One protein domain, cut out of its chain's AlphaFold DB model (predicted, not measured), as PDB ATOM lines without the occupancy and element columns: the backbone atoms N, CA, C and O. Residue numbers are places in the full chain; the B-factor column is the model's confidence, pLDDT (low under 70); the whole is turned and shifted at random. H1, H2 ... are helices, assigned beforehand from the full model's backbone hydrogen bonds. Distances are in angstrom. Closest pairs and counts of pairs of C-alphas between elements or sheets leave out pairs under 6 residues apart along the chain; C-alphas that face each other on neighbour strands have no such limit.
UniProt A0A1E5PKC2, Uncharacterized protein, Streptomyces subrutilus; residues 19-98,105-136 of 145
ATOM      1  N   VAL A  19      11.019 -25.894 -38.536       71.00
ATOM      2  CA  VAL A  19      10.757 -26.855 -37.451       71.00
ATOM      3  C   VAL A  19       9.253 -27.056 -37.254       71.00
ATOM      4  O   VAL A  19       8.796 -28.182 -37.094       71.00
ATOM      5  N   LEU A  20       8.460 -25.979 -37.294       71.25
ATOM      6  CA  LEU A  20       7.002 -26.078 -37.205       71.25
ATOM      7  C   LEU A  20       6.392 -26.768 -38.429       71.25
ATOM      8  O   LEU A  20       5.434 -27.518 -38.265       71.25
ATOM      9  N   ALA A  21       6.942 -26.544 -39.623       67.75
ATOM     10  CA  ALA A  21       6.516 -27.240 -40.834       67.75
ATOM     11  C   ALA A  21       6.817 -28.748 -40.761       67.75
ATOM     12  O   ALA A  21       5.935 -29.548 -41.042       67.75
ATOM     13  N   ASP A  22       8.005 -29.136 -40.294       65.94
ATOM     14  CA  ASP A  22       8.392 -30.543 -40.115       65.94
ATOM     15  C   ASP A  22       7.508 -31.245 -39.069       65.94
ATOM     16  O   ASP A  22       6.996 -32.341 -39.294       65.94
ATOM     17  N   ILE A  23       7.225 -30.575 -37.945       66.06
ATOM     18  CA  ILE A  23       6.281 -31.079 -36.936       66.06
ATOM     19  C   ILE A  23       4.871 -31.217 -37.528       66.06
ATOM     20  O   ILE A  23       4.197 -32.212 -37.256       66.06
ATOM     21  N   ALA A  24       4.416 -30.246 -38.324       69.62
ATOM     22  CA  ALA A  24       3.115 -30.310 -38.983       69.62
ATOM     23  C   ALA A  24       3.040 -31.495 -39.959       69.62
ATOM     24  O   ALA A  24       2.075 -32.252 -39.895       69.62
ATOM     25  N   ASP A  25       4.079 -31.723 -40.765       72.31
ATOM     26  CA  ASP A  25       4.165 -32.860 -41.686       72.31
ATOM     27  C   ASP A  25       4.113 -34.205 -40.938       72.31
ATOM     28  O   ASP A  25       3.397 -35.126 -41.345       72.31
ATOM     29  N   VAL A  26       4.816 -34.324 -39.804       71.31
ATOM     30  CA  VAL A  26       4.786 -35.529 -38.954       71.31
ATOM     31  C   VAL A  26       3.396 -35.762 -38.358       71.31
ATOM     32  O   VAL A  26       2.911 -36.897 -38.347       71.31
ATOM     33  N   ILE A  27       2.737 -34.706 -37.874       71.38
ATOM     34  CA  ILE A  27       1.378 -34.791 -37.325       71.38
ATOM     35  C   ILE A  27       0.383 -35.175 -38.424       71.38
ATOM     36  O   ILE A  27      -0.425 -36.077 -38.210       71.38
ATOM     37  N   GLU A  28       0.453 -34.549 -39.598       76.38
ATOM     38  CA  GLU A  28      -0.396 -34.885 -40.745       76.38
ATOM     39  C   GLU A  28      -0.230 -36.352 -41.147       76.38
ATOM     40  O   GLU A  28      -1.224 -37.060 -41.311       76.38
ATOM     41  N   ALA A  29       1.008 -36.844 -41.234       76.00
ATOM     42  CA  ALA A  29       1.283 -38.239 -41.559       76.00
ATOM     43  C   ALA A  29       0.714 -39.207 -40.507       76.00
ATOM     44  O   ALA A  29       0.120 -40.228 -40.864       76.00
ATOM     45  N   ALA A  30       0.853 -38.887 -39.217       73.94
ATOM     46  CA  ALA A  30       0.299 -39.694 -38.130       73.94
ATOM     47  C   ALA A  30      -1.239 -39.705 -38.140       73.94
ATOM     48  O   ALA A  30      -1.855 -40.756 -37.949       73.94
ATOM     49  N   VAL A  31      -1.866 -38.554 -38.407       78.44
ATOM     50  CA  VAL A  31      -3.323 -38.428 -38.541       78.44
ATOM     51  C   VAL A  31      -3.823 -39.224 -39.745       78.44
ATOM     52  O   VAL A  31      -4.765 -40.002 -39.607       78.44
ATOM     53  N   GLU A  32      -3.179 -39.101 -40.907       85.50
ATOM     54  CA  GLU A  32      -3.526 -39.884 -42.096       85.50
ATOM     55  C   GLU A  32      -3.404 -41.392 -41.854       85.50
ATOM     56  O   GLU A  32      -4.275 -42.147 -42.288       85.50
ATOM     57  N   ALA A  33      -2.355 -41.835 -41.155       83.81
ATOM     58  CA  ALA A  33      -2.169 -43.240 -40.806       83.81
ATOM     59  C   ALA A  33      -3.268 -43.747 -39.857       83.81
ATOM     60  O   ALA A  33      -3.796 -44.840 -40.059       83.81
ATOM     61  N   GLY A  34      -3.661 -42.942 -38.862       82.44
ATOM     62  CA  GLY A  34      -4.780 -43.260 -37.969       82.44
ATOM     63  C   GLY A  34      -6.114 -43.363 -38.714       82.44
ATOM     64  O   GLY A  34      -6.850 -44.332 -38.538       82.44
ATOM     65  N   ILE A  35      -6.391 -42.414 -39.613       86.00
ATOM     66  CA  ILE A  35      -7.586 -42.436 -40.467       86.00
ATOM     67  C   ILE A  35      -7.593 -43.681 -41.362       86.00
ATOM     68  O   ILE A  35      -8.618 -44.349 -41.488       86.00
ATOM     69  N   GLU A  36      -6.462 -44.008 -41.990       88.81
ATOM     70  CA  GLU A  36      -6.333 -45.188 -42.845       88.81
ATOM     71  C   GLU A  36      -6.575 -46.484 -42.072       88.81
ATOM     72  O   GLU A  36      -7.309 -47.351 -42.552       88.81
ATOM     73  N   GLN A  37      -6.020 -46.597 -40.864       87.12
ATOM     74  CA  GLN A  37      -6.242 -47.749 -40.000       87.12
ATOM     75  C   GLN A  37      -7.723 -47.902 -39.640       87.12
ATOM     76  O   GLN A  37      -8.275 -48.993 -39.781       87.12
ATOM     77  N   ASP A  38      -8.391 -46.814 -39.250       84.00
ATOM     78  CA  ASP A  38      -9.813 -46.851 -38.910       84.00
ATOM     79  C   ASP A  38     -10.693 -47.198 -40.129       84.00
ATOM     80  O   ASP A  38     -11.675 -47.935 -40.001       84.00
ATOM     81  N   ILE A  39     -10.336 -46.720 -41.328       84.56
ATOM     82  CA  ILE A  39     -10.993 -47.101 -42.591       84.56
ATOM     83  C   ILE A  39     -10.841 -48.602 -42.832       84.56
ATOM     84  O   ILE A  39     -11.824 -49.270 -43.152       84.56
ATOM     85  N   ILE A  40      -9.624 -49.137 -42.702       86.50
ATOM     86  CA  ILE A  40      -9.357 -50.565 -42.904       86.50
ATOM     87  C   ILE A  40     -10.202 -51.376 -41.928       86.50
ATOM     88  O   ILE A  40     -10.981 -52.214 -42.374       86.50
ATOM     89  N   THR A  41     -10.133 -51.061 -40.634       84.56
ATOM     90  CA  THR A  41     -10.919 -51.736 -39.597       84.56
ATOM     91  C   THR A  41     -12.416 -51.701 -39.910       84.56
ATOM     92  O   THR A  41     -13.076 -52.735 -39.837       84.56
ATOM     93  N   THR A  42     -12.951 -50.555 -40.343       83.88
ATOM     94  CA  THR A  42     -14.372 -50.419 -40.712       83.88
ATOM     95  C   THR A  42     -14.763 -51.288 -41.912       83.88
ATOM     96  O   THR A  42     -15.879 -51.805 -41.982       83.88
ATOM     97  N   LEU A  43     -13.865 -51.444 -42.885       82.56
ATOM     98  CA  LEU A  43     -14.137 -52.194 -44.112       82.56
ATOM     99  C   LEU A  43     -13.908 -53.704 -43.964       82.56
ATOM    100  O   LEU A  43     -14.522 -54.471 -44.704       82.56
ATOM    101  N   THR A  44     -13.036 -54.137 -43.051       82.06
ATOM    102  CA  THR A  44     -12.653 -55.553 -42.905       82.06
ATOM    103  C   THR A  44     -13.326 -56.261 -41.739       82.06
ATOM    104  O   THR A  44     -13.476 -57.480 -41.783       82.06
ATOM    105  N   THR A  45     -13.712 -55.529 -40.698       76.69
ATOM    106  CA  THR A  45     -14.251 -56.110 -39.465       76.69
ATOM    107  C   THR A  45     -15.776 -55.996 -39.446       76.69
ATOM    108  O   THR A  45     -16.354 -55.066 -40.009       76.69
ATOM    109  N   ALA A  46     -16.446 -56.961 -38.813       67.75
ATOM    110  CA  ALA A  46     -17.841 -56.828 -38.400       67.75
ATOM    111  C   ALA A  46     -17.841 -56.346 -36.936       67.75
ATOM    112  O   ALA A  46     -17.644 -57.179 -36.052       67.75
ATOM    113  N   PRO A  47     -17.928 -55.026 -36.675       65.19
ATOM    114  CA  PRO A  47     -17.910 -54.502 -35.313       65.19
ATOM    115  C   PRO A  47     -19.147 -54.969 -34.543       65.19
ATOM    116  O   PRO A  47     -20.218 -55.143 -35.130       65.19
ATOM    117  N   GLU A  48     -19.013 -55.131 -33.227       68.12
ATOM    118  CA  GLU A  48     -20.188 -55.285 -32.373       68.12
ATOM    119  C   GLU A  48     -21.029 -53.998 -32.404       68.12
ATOM    120  O   GLU A  48     -20.510 -52.892 -32.571       68.12
ATOM    121  N   ILE A  49     -22.345 -54.128 -32.223       64.69
ATOM    122  CA  ILE A  49     -23.312 -53.019 -32.342       64.69
ATOM    123  C   ILE A  49     -22.941 -51.847 -31.421       64.69
ATOM    124  O   ILE A  49     -23.055 -50.682 -31.800       64.69
ATOM    125  N   THR A  50     -22.428 -52.140 -30.224       65.44
ATOM    126  CA  THR A  50     -21.991 -51.138 -29.243       65.44
ATOM    127  C   THR A  50     -20.806 -50.298 -29.732       65.44
ATOM    128  O   THR A  50     -20.704 -49.119 -29.398       65.44
ATOM    129  N   GLU A  51     -19.936 -50.868 -30.564       76.19
ATOM    130  CA  GLU A  51     -18.772 -50.183 -31.136       76.19
ATOM    131  C   GLU A  51     -19.128 -49.391 -32.403       76.19
ATOM    132  O   GLU A  51     -18.407 -48.471 -32.801       76.19
ATOM    133  N   LEU A  52     -20.266 -49.709 -33.028       76.44
ATOM    134  CA  LEU A  52     -20.696 -49.142 -34.303       76.44
ATOM    135  C   LEU A  52     -21.010 -47.645 -34.211       76.44
ATOM    136  O   LEU A  52     -20.630 -46.875 -35.097       76.44
ATOM    137  N   ALA A  53     -21.647 -47.204 -33.124       77.88
ATOM    138  CA  ALA A  53     -21.960 -45.790 -32.910       77.88
ATOM    139  C   ALA A  53     -20.689 -44.942 -32.737       77.88
ATOM    140  O   ALA A  53     -20.576 -43.846 -33.296       77.88
ATOM    141  N   GLU A  54     -19.705 -45.445 -31.991       81.94
ATOM    142  CA  GLU A  54     -18.421 -44.764 -31.824       81.94
ATOM    143  C   GLU A  54     -17.614 -44.747 -33.118       81.94
ATOM    144  O   GLU A  54     -17.080 -43.702 -33.498       81.94
ATOM    145  N   LEU A  55     -17.571 -45.878 -33.825       81.69
ATOM    146  CA  LEU A  55     -16.909 -45.986 -35.119       81.69
ATOM    147  C   LEU A  55     -17.519 -45.014 -36.134       81.69
ATOM    148  O   LEU A  55     -16.792 -44.303 -36.823       81.69
ATOM    149  N   THR A  56     -18.847 -44.900 -36.158       83.75
ATOM    150  CA  THR A  56     -19.573 -43.945 -37.004       83.75
ATOM    151  C   THR A  56     -19.202 -42.502 -36.670       83.75
ATOM    152  O   THR A  56     -18.877 -41.730 -37.571       83.75
ATOM    153  N   ARG A  57     -19.164 -42.123 -35.384       84.75
ATOM    154  CA  ARG A  57     -18.731 -40.773 -34.971       84.75
ATOM    155  C   ARG A  57     -17.287 -40.476 -35.381       84.75
ATOM    156  O   ARG A  57     -17.011 -39.371 -35.858       84.75
ATOM    157  N   ARG A  58     -16.375 -41.444 -35.229       86.12
ATOM    158  CA  ARG A  58     -14.982 -41.314 -35.693       86.12
ATOM    159  C   ARG A  58     -14.924 -41.128 -37.208       86.12
ATOM    160  O   ARG A  58     -14.321 -40.166 -37.670       86.12
ATOM    161  N   MET A  59     -15.639 -41.951 -37.977       88.31
ATOM    162  CA  MET A  59     -15.695 -41.841 -39.441       88.31
ATOM    163  C   MET A  59     -16.258 -40.502 -39.926       88.31
ATOM    164  O   MET A  59     -15.695 -39.901 -40.839       88.31
ATOM    165  N   ILE A  60     -17.324 -39.992 -39.300       89.56
ATOM    166  CA  ILE A  60     -17.870 -38.658 -39.601       89.56
ATOM    167  C   ILE A  60     -16.814 -37.578 -39.345       89.56
ATOM    168  O   ILE A  60     -16.663 -36.656 -40.147       89.56
ATOM    169  N   THR A  61     -16.082 -37.682 -38.236       89.38
ATOM    170  CA  THR A  61     -15.020 -36.730 -37.883       89.38
ATOM    171  C   THR A  61     -13.901 -36.756 -38.921       89.38
ATOM    172  O   THR A  61     -13.498 -35.702 -39.407       89.38
ATOM    173  N   HIS A  62     -13.471 -37.946 -39.340       88.88
ATOM    174  CA  HIS A  62     -12.463 -38.110 -40.387       88.88
ATOM    175  C   HIS A  62     -12.930 -37.533 -41.722       88.88
ATOM    176  O   HIS A  62     -12.191 -36.773 -42.342       88.88
ATOM    177  N   CYS A  63     -14.170 -37.812 -42.143       89.44
ATOM    178  CA  CYS A  63     -14.734 -37.244 -43.370       89.44
ATOM    179  C   CYS A  63     -14.776 -35.711 -43.325       89.44
ATOM    180  O   CYS A  63     -14.401 -35.068 -44.302       89.44
ATOM    181  N   LYS A  64     -15.158 -35.113 -42.186       90.38
ATOM    182  CA  LYS A  64     -15.127 -33.652 -41.996       90.38
ATOM    183  C   LYS A  64     -13.714 -33.093 -42.144       90.38
ATOM    184  O   LYS A  64     -13.518 -32.160 -42.917       90.38
ATOM    185  N   SER A  65     -12.736 -33.671 -41.446       88.75
ATOM    186  CA  SER A  65     -11.341 -33.217 -41.501       88.75
ATOM    187  C   SER A  65     -10.750 -33.336 -42.910       88.75
ATOM    188  O   SER A  65     -10.137 -32.393 -43.410       88.75
ATOM    189  N   LEU A  66     -10.989 -34.459 -43.593       90.06
ATOM    190  CA  LEU A  66     -10.532 -34.679 -44.967       90.06
ATOM    191  C   LEU A  66     -11.218 -33.734 -45.963       90.06
ATOM    192  O   LEU A  66     -10.564 -33.221 -46.874       90.06
ATOM    193  N   ALA A  67     -12.515 -33.471 -45.786       92.00
ATOM    194  CA  ALA A  67     -13.260 -32.537 -46.623       92.00
ATOM    195  C   ALA A  67     -12.738 -31.101 -46.485       92.00
ATOM    196  O   ALA A  67     -12.643 -30.405 -47.493       92.00
ATOM    197  N   VAL A  68     -12.345 -30.675 -45.277       90.19
ATOM    198  CA  VAL A  68     -11.664 -29.385 -45.067       90.19
ATOM    199  C   VAL A  68     -10.352 -29.352 -45.850       90.19
ATOM    200  O   VAL A  68     -10.164 -28.459 -46.671       90.19
ATOM    201  N   GLY A  69      -9.492 -30.366 -45.695       85.94
ATOM    202  CA  GLY A  69      -8.212 -30.431 -46.412       85.94
ATOM    203  C   GLY A  69      -8.359 -30.399 -47.941       85.94
ATOM    204  O   GLY A  69      -7.617 -29.700 -48.630       85.94
ATOM    205  N   LEU A  70      -9.350 -31.104 -48.493       87.31
ATOM    206  CA  LEU A  70      -9.666 -31.042 -49.926       87.31
ATOM    207  C   LEU A  70     -10.306 -29.707 -50.341       87.31
ATOM    208  O   LEU A  70     -10.117 -29.257 -51.475       87.31
ATOM    209  N   GLY A  71     -11.063 -29.081 -49.440       86.12
ATOM    210  CA  GLY A  71     -11.678 -27.769 -49.617       86.12
ATOM    211  C   GLY A  71     -10.649 -26.658 -49.830       86.12
ATOM    212  O   GLY A  71     -10.857 -25.799 -50.687       86.12
ATOM    213  N   GLU A  72      -9.502 -26.744 -49.161       88.56
ATOM    214  CA  GLU A  72      -8.393 -25.792 -49.313       88.56
ATOM    215  C   GLU A  72      -7.671 -25.900 -50.671       88.56
ATOM    216  O   GLU A  72      -6.957 -24.987 -51.088       88.56
ATOM    217  N   ILE A  73      -7.859 -26.996 -51.419       83.12
ATOM    218  CA  ILE A  73      -7.293 -27.125 -52.767       83.12
ATOM    219  C   ILE A  73      -8.105 -26.240 -53.729       83.12
ATOM    220  O   ILE A  73      -9.320 -26.437 -53.839       83.12
ATOM    221  N   PRO A  74      -7.478 -25.321 -54.492       85.12
ATOM    222  CA  PRO A  74      -8.184 -24.508 -55.480       85.12
ATOM    223  C   PRO A  74      -8.907 -25.371 -56.515       85.12
ATOM    224  O   PRO A  74      -8.347 -26.356 -56.991       85.12
ATOM    225  N   LEU A  75     -10.115 -24.972 -56.931       82.88
ATOM    226  CA  LEU A  75     -10.956 -25.767 -57.840       82.88
ATOM    227  C   LEU A  75     -10.226 -26.173 -59.134       82.88
ATOM    228  O   LEU A  75     -10.343 -27.315 -59.564       82.88
ATOM    229  N   ALA A  76      -9.422 -25.271 -59.706       83.56
ATOM    230  CA  ALA A  76      -8.634 -25.527 -60.916       83.56
ATOM    231  C   ALA A  76      -7.530 -26.590 -60.741       83.56
ATOM    232  O   ALA A  76      -7.035 -27.123 -61.727       83.56
ATOM    233  N   GLN A  77      -7.132 -26.882 -59.500       82.12
ATOM    234  CA  GLN A  77      -6.100 -27.864 -59.153       82.12
ATOM    235  C   GLN A  77      -6.686 -29.159 -58.577       82.12
ATOM    236  O   GLN A  77      -5.928 -30.071 -58.257       82.12
ATOM    237  N   ARG A  78      -8.010 -29.249 -58.397       84.94
ATOM    238  CA  ARG A  78      -8.651 -30.456 -57.863       84.94
ATOM    239  C   ARG A  78      -8.713 -31.532 -58.938       84.94
ATOM    240  O   ARG A  78      -9.169 -31.290 -60.052       84.94
ATOM    241  N   SER A  79      -8.322 -32.749 -58.575       87.50
ATOM    242  CA  SER A  79      -8.573 -33.917 -59.415       87.50
ATOM    243  C   SER A  79     -10.076 -34.212 -59.507       87.50
ATOM    244  O   SER A  79     -10.864 -33.842 -58.630       87.50
ATOM    245  N   THR A  80     -10.488 -34.940 -60.546       88.75
ATOM    246  CA  THR A  80     -11.871 -35.432 -60.675       88.75
ATOM    247  C   THR A  80     -12.284 -36.280 -59.473       88.75
ATOM    248  O   THR A  80     -13.416 -36.178 -59.009       88.75
ATOM    249  N   ARG A  81     -11.347 -37.055 -58.911       87.69
ATOM    250  CA  ARG A  81     -11.545 -37.814 -57.671       87.69
ATOM    251  C   ARG A  81     -11.797 -36.902 -56.472       87.69
ATOM    252  O   ARG A  81     -12.725 -37.170 -55.721       87.69
ATOM    253  N   ALA A  82     -11.014 -35.833 -56.304       86.81
ATOM    254  CA  ALA A  82     -11.216 -34.867 -55.224       86.81
ATOM    255  C   ALA A  82     -12.602 -34.209 -55.309       86.81
ATOM    256  O   ALA A  82     -13.305 -34.111 -54.307       86.81
ATOM    257  N   ALA A  83     -13.012 -33.802 -56.514       89.69
ATOM    258  CA  ALA A  83     -14.328 -33.212 -56.742       89.69
ATOM    259  C   ALA A  83     -15.470 -34.210 -56.474       89.69
ATOM    260  O   ALA A  83     -16.439 -33.856 -55.807       89.69
ATOM    261  N   GLY A  84     -15.340 -35.454 -56.951       90.75
ATOM    262  CA  GLY A  84     -16.316 -36.519 -56.704       90.75
ATOM    263  C   GLY A  84     -16.452 -36.855 -55.220       90.75
ATOM    264  O   GLY A  84     -17.552 -36.828 -54.690       90.75
ATOM    265  N   ALA A  85     -15.334 -37.051 -54.517       89.81
ATOM    266  CA  ALA A  85     -15.350 -37.387 -53.094       89.81
ATOM    267  C   ALA A  85     -15.957 -36.271 -52.222       89.81
ATOM    268  O   ALA A  85     -16.679 -36.557 -51.269       89.81
ATOM    269  N   LEU A  86     -15.697 -34.998 -52.552       91.31
ATOM    270  CA  LEU A  86     -16.336 -33.860 -51.881       91.31
ATOM    271  C   LEU A  86     -17.840 -33.805 -52.142       91.31
ATOM    272  O   LEU A  86     -18.599 -33.465 -51.234       91.31
ATOM    273  N   ARG A  87     -18.273 -34.136 -53.362       92.31
ATOM    274  CA  ARG A  87     -19.693 -34.233 -53.695       92.31
ATOM    275  C   ARG A  87     -20.359 -35.352 -52.900       92.31
ATOM    276  O   ARG A  87     -21.330 -35.067 -52.215       92.31
ATOM    277  N   ASP A  88     -19.801 -36.560 -52.928       90.62
ATOM    278  CA  ASP A  88     -20.342 -37.720 -52.207       90.62
ATOM    279  C   ASP A  88     -20.487 -37.418 -50.708       90.62
ATOM    280  O   ASP A  88     -21.504 -37.722 -50.092       90.62
ATOM    281  N   TRP A  89     -19.493 -36.747 -50.120       91.75
ATOM    282  CA  TRP A  89     -19.584 -36.283 -48.739       91.75
ATOM    283  C   TRP A  89     -20.632 -35.200 -48.523       91.75
ATOM    284  O   TRP A  89     -21.325 -35.238 -47.516       91.75
ATOM    285  N   THR A  90     -20.756 -34.238 -49.433       90.06
ATOM    286  CA  THR A  90     -21.777 -33.187 -49.324       90.06
ATOM    287  C   THR A  90     -23.174 -33.794 -49.385       90.06
ATOM    288  O   THR A  90     -24.026 -33.418 -48.584       90.06
ATOM    289  N   ASP A  91     -23.388 -34.759 -50.277       88.25
ATOM    290  CA  ASP A  91     -24.651 -35.479 -50.421       88.25
ATOM    291  C   ASP A  91     -24.978 -36.249 -49.125       88.25
ATOM    292  O   ASP A  91     -26.091 -36.146 -48.607       88.25
ATOM    293  N   VAL A  92     -23.988 -36.929 -48.529       85.25
ATOM    294  CA  VAL A  92     -24.141 -37.646 -47.248       85.25
ATOM    295  C   VAL A  92     -24.299 -36.711 -46.046       85.25
ATOM    296  O   VAL A  92     -25.059 -37.023 -45.140       85.25
ATOM    297  N   ALA A  93     -23.609 -35.573 -46.010       84.88
ATOM    298  CA  ALA A  93     -23.684 -34.613 -44.908       84.88
ATOM    299  C   ALA A  93     -24.965 -33.760 -44.943       84.88
ATOM    300  O   ALA A  93     -25.382 -33.251 -43.904       84.88
ATOM    301  N   SER A  94     -25.548 -33.574 -46.133       80.25
ATOM    302  CA  SER A  94     -26.798 -32.828 -46.337       80.25
ATOM    303  C   SER A  94     -28.032 -33.698 -46.134       80.25
ATOM    304  O   SER A  94     -29.088 -33.187 -45.768       80.25
ATOM    305  N   ALA A  95     -27.909 -35.008 -46.357       69.88
ATOM    306  CA  ALA A  95     -28.838 -35.953 -45.772       69.88
ATOM    307  C   ALA A  95     -28.654 -35.858 -44.252       69.88
ATOM    308  O   ALA A  95     -27.609 -36.244 -43.732       69.88
ATOM    309  N   GLU A  96     -29.621 -35.273 -43.538       52.81
ATOM    310  CA  GLU A  96     -29.605 -35.299 -42.074       52.81
ATOM    311  C   GLU A  96     -29.298 -36.733 -41.621       52.81
ATOM    312  O   GLU A  96     -29.822 -37.675 -42.235       52.81
ATOM    313  N   PRO A  97     -28.444 -36.934 -40.593       54.22
ATOM    314  CA  PRO A  97     -28.301 -38.258 -40.013       54.22
ATOM    315  C   PRO A  97     -29.717 -38.657 -39.652       54.22
ATOM    316  O   PRO A  97     -30.344 -37.934 -38.880       54.22
ATOM    317  N   GLN A  98     -30.250 -39.691 -40.307       49.25
ATOM    318  CA  GLN A  98     -31.625 -40.114 -40.115       49.25
ATOM    319  C   GLN A  98     -31.763 -40.426 -38.622       49.25
ATOM    320  O   GLN A  98     -31.436 -41.506 -38.149       49.25
ATOM    321  N   GLU A 105     -29.758 -53.387 -37.531       58.47
ATOM    322  CA  GLU A 105     -28.300 -53.525 -37.351       58.47
ATOM    323  C   GLU A 105     -27.527 -53.513 -38.687       58.47
ATOM    324  O   GLU A 105     -26.355 -53.142 -38.766       58.47
ATOM    325  N   THR A 106     -28.208 -53.888 -39.772       60.88
ATOM    326  CA  THR A 106     -27.662 -53.897 -41.133       60.88
ATOM    327  C   THR A 106     -27.539 -52.488 -41.730       60.88
ATOM    328  O   THR A 106     -26.571 -52.214 -42.442       60.88
ATOM    329  N   GLY A 107     -28.476 -51.578 -41.438       67.00
ATOM    330  CA  GLY A 107     -28.490 -50.208 -41.965       67.00
ATOM    331  C   GLY A 107     -27.343 -49.356 -41.422       67.00
ATOM    332  O   GLY A 107     -26.649 -48.684 -42.190       67.00
ATOM    333  N   ASP A 108     -27.068 -49.473 -40.123       73.06
ATOM    334  CA  ASP A 108     -25.982 -48.743 -39.460       73.06
ATOM    335  C   ASP A 108     -24.600 -49.205 -39.958       73.06
ATOM    336  O   ASP A 108     -23.694 -48.395 -40.184       73.06
ATOM    337  N   LEU A 109     -24.444 -50.508 -40.229       77.69
ATOM    338  CA  LEU A 109     -23.208 -51.056 -40.786       77.69
ATOM    339  C   LEU A 109     -22.985 -50.615 -42.243       77.69
ATOM    340  O   LEU A 109     -21.859 -50.315 -42.652       77.69
ATOM    341  N   SER A 110     -24.045 -50.561 -43.048       82.31
ATOM    342  CA  SER A 110     -23.973 -50.035 -44.414       82.31
ATOM    343  C   SER A 110     -23.587 -48.557 -44.433       82.31
ATOM    344  O   SER A 110     -22.755 -48.156 -45.252       82.31
ATOM    345  N   TYR A 111     -24.131 -47.763 -43.510       83.69
ATOM    346  CA  TYR A 111     -23.806 -46.348 -43.387       83.69
ATOM    347  C   TYR A 111     -22.340 -46.122 -42.995       83.69
ATOM    348  O   TYR A 111     -21.624 -45.390 -43.683       83.69
ATOM    349  N   VAL A 112     -21.836 -46.808 -41.962       86.38
ATOM    350  CA  VAL A 112     -20.431 -46.646 -41.549       86.38
ATOM    351  C   VAL A 112     -19.453 -47.085 -42.645       86.38
ATOM    352  O   VAL A 112     -18.421 -46.447 -42.857       86.38
ATOM    353  N   ARG A 113     -19.796 -48.128 -43.414       86.94
ATOM    354  CA  ARG A 113     -18.999 -48.573 -44.567       86.94
ATOM    355  C   ARG A 113     -18.998 -47.548 -45.691       86.94
ATOM    356  O   ARG A 113     -17.950 -47.320 -46.293       86.94
ATOM    357  N   MET A 114     -20.136 -46.909 -45.959       89.25
ATOM    358  CA  MET A 114     -20.215 -45.807 -46.918       89.25
ATOM    359  C   MET A 114     -19.291 -44.656 -46.502       89.25
ATOM    360  O   MET A 114     -18.485 -44.205 -47.316       89.25
ATOM    361  N   LEU A 115     -19.326 -44.250 -45.227       89.56
ATOM    362  CA  LEU A 115     -18.422 -43.225 -44.696       89.56
ATOM    363  C   LEU A 115     -16.947 -43.617 -44.871       89.56
ATOM    364  O   LEU A 115     -16.148 -42.807 -45.338       89.56
ATOM    365  N   ALA A 116     -16.583 -44.868 -44.573       89.75
ATOM    366  CA  ALA A 116     -15.216 -45.351 -44.756       89.75
ATOM    367  C   ALA A 116     -14.765 -45.328 -46.229       89.75
ATOM    368  O   ALA A 116     -13.614 -44.995 -46.522       89.75
ATOM    369  N   LEU A 117     -15.654 -45.641 -47.179       91.56
ATOM    370  CA  LEU A 117     -15.355 -45.552 -48.613       91.56
ATOM    371  C   LEU A 117     -15.141 -44.103 -49.070       91.56
ATOM    372  O   LEU A 117     -14.192 -43.837 -49.815       91.56
ATOM    373  N   ILE A 118     -15.973 -43.173 -48.596       92.06
ATOM    374  CA  ILE A 118     -15.836 -41.739 -48.877       92.06
ATOM    375  C   ILE A 118     -14.514 -41.217 -48.305       92.06
ATOM    376  O   ILE A 118     -13.709 -40.648 -49.046       92.06
ATOM    377  N   ALA A 119     -14.228 -41.502 -47.030       90.94
ATOM    378  CA  ALA A 119     -12.974 -41.129 -46.377       90.94
ATOM    379  C   ALA A 119     -11.752 -41.682 -47.132       90.94
ATOM    380  O   ALA A 119     -10.797 -40.955 -47.402       90.94
ATOM    381  N   ARG A 120     -11.803 -42.947 -47.574       91.75
ATOM    382  CA  ARG A 120     -10.743 -43.563 -48.389       91.75
ATOM    383  C   ARG A 120     -10.529 -42.831 -49.710       91.75
ATOM    384  O   ARG A 120      -9.387 -42.665 -50.137       91.75
ATOM    385  N   SER A 121     -11.609 -42.440 -50.383       91.50
ATOM    386  CA  SER A 121     -11.537 -41.703 -51.647       91.50
ATOM    387  C   SER A 121     -10.884 -40.333 -51.454       91.50
ATOM    388  O   SER A 121      -9.976 -39.971 -52.207       91.50
ATOM    389  N   MET A 122     -11.270 -39.614 -50.395       92.06
ATOM    390  CA  MET A 122     -10.684 -38.319 -50.051       92.06
ATOM    391  C   MET A 122      -9.208 -38.414 -49.672       92.06
ATOM    392  O   MET A 122      -8.393 -37.643 -50.177       92.06
ATOM    393  N   LEU A 123      -8.847 -39.389 -48.834       91.25
ATOM    394  CA  LEU A 123      -7.466 -39.617 -48.422       91.25
ATOM    395  C   LEU A 123      -6.568 -39.915 -49.631       91.25
ATOM    396  O   LEU A 123      -5.482 -39.352 -49.763       91.25
ATOM    397  N   LYS A 124      -7.040 -40.746 -50.571       90.69
ATOM    398  CA  LYS A 124      -6.323 -40.990 -51.833       90.69
ATOM    399  C   LYS A 124      -6.161 -39.715 -52.657       90.69
ATOM    400  O   LYS A 124      -5.077 -39.483 -53.182       90.69
ATOM    401  N   ALA A 125      -7.203 -38.893 -52.755       88.44
ATOM    402  CA  ALA A 125      -7.140 -37.638 -53.498       88.44
ATOM    403  C   ALA A 125      -6.126 -36.646 -52.896       88.44
ATOM    404  O   ALA A 125      -5.383 -36.011 -53.643       88.44
ATOM    405  N   LEU A 126      -6.044 -36.549 -51.564       86.75
ATOM    406  CA  LEU A 126      -5.036 -35.730 -50.879       86.75
ATOM    407  C   LEU A 126      -3.614 -36.228 -51.156       86.75
ATOM    408  O   LEU A 126      -2.737 -35.438 -51.512       86.75
ATOM    409  N   ARG A 127      -3.392 -37.545 -51.071       87.69
ATOM    410  CA  ARG A 127      -2.087 -38.156 -51.365       87.69
ATOM    411  C   ARG A 127      -1.650 -37.907 -52.807       87.69
ATOM    412  O   ARG A 127      -0.516 -37.498 -53.038       87.69
ATOM    413  N   GLU A 128      -2.557 -38.071 -53.768       85.56
ATOM    414  CA  GLU A 128      -2.296 -37.772 -55.183       85.56
ATOM    415  C   GLU A 128      -1.927 -36.304 -55.412       85.56
ATOM    416  O   GLU A 128      -1.010 -36.006 -56.183       85.56
ATOM    417  N   GLN A 129      -2.593 -35.382 -54.711       82.06
ATOM    418  CA  GLN A 129      -2.271 -33.961 -54.788       82.06
ATOM    419  C   GLN A 129      -0.868 -33.665 -54.247       82.06
ATOM    420  O   GLN A 129      -0.120 -32.898 -54.860       82.06
ATOM    421  N   ARG A 130      -0.483 -34.290 -53.126       77.38
ATOM    422  CA  ARG A 130       0.855 -34.140 -52.533       77.38
ATOM    423  C   ARG A 130       1.939 -34.670 -53.482       77.38
ATOM    424  O   ARG A 130       2.935 -33.985 -53.705       77.38
ATOM    425  N   THR A 131       1.715 -35.822 -54.119       74.81
ATOM    426  CA  THR A 131       2.623 -36.372 -55.146       74.81
ATOM    427  C   THR A 131       2.712 -35.486 -56.393       74.81
ATOM    428  O   THR A 131       3.787 -35.310 -56.961       74.81
ATOM    429  N   SER A 132       1.602 -34.882 -56.820       67.31
ATOM    430  CA  SER A 132       1.596 -33.992 -57.989       67.31
ATOM    431  C   SER A 132       2.354 -32.688 -57.717       67.31
ATOM    432  O   SER A 132       3.095 -32.212 -58.576       67.31
ATOM    433  N   ARG A 133       2.241 -32.130 -56.502       60.66
ATOM    434  CA  ARG A 133       3.019 -30.953 -56.074       60.66
ATOM    435  C   ARG A 133       4.519 -31.239 -55.988       60.66
ATOM    436  O   ARG A 133       5.309 -30.396 -56.404       60.66
ATOM    437  N   SER A 134       4.920 -32.413 -55.498       56.56
ATOM    438  CA  SER A 134       6.343 -32.770 -55.402       56.56
ATOM    439  C   SER A 134       7.005 -32.984 -56.769       56.56
ATOM    440  O   SER A 134       8.207 -32.753 -56.905       56.56
ATOM    441  N   PHE A 135       6.235 -33.345 -57.803       44.97
ATOM    442  CA  PHE A 135       6.733 -33.469 -59.177       44.97
ATOM    443  C   PHE A 135       7.023 -32.107 -59.833       44.97
ATOM    444  O   PHE A 135       8.037 -31.951 -60.510       44.97
ATOM    445  N   VAL A 136       6.194 -31.090 -59.576       48.66
ATOM    446  CA  VAL A 136       6.369 -29.734 -60.141       48.66
ATOM    447  C   VAL A 136       7.602 -29.011 -59.564       48.66
ATOM    448  O   VAL A 136       8.127 -28.096 -60.192       48.66
TER     449      VAL A 136
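AT A GLANCE: This is residues 19 to 98 and 105 to 136 of the 145 residues of an uncharacterized protein of Streptomyces subrutilus (UniProt A0A1E5PKC2). The long helix H4 runs the domain's length; H1 and H2 form a bundle, side by side, with it, and H3 packs on it. Residues 19 to 30 of H1 stick out. The printed part has 112 residues, four named helices, H1 to H4 in order, no named strand: all helix, compact, radius of gyration of the C-alphas 14.9 A, spans 48 by 29 by 21 A.

HOW THE PARTS SIT: H4, residues 105 to 136, touches H2, residues 49 to 71, at a shallow tilt of 29 degrees; closest C-alphas 119 and 63, 5.2 A. Residues 118 to 126 of H4 touch H3, residues 80 to 94. H1, residues 19 to 44, forms a hairpin with H2 and is apart from H3. O i to N i+4 pairs within hydrogen-bond range: every one in H1 and H3, 17 of 19 in H2, 27 of 28 in H4.

IN THESE COORDINATES: H4 measures 47.8 A, from C-alpha 105 at (-28.300, -53.525, -37.351) to C-alpha 136 at (6.369, -29.734, -60.141).

THE WHOLE: Residues 99 to 104 are cut out; C-alphas 98 and 105 are 14.1 A apart. pLDDT is under 70 at 21 residues.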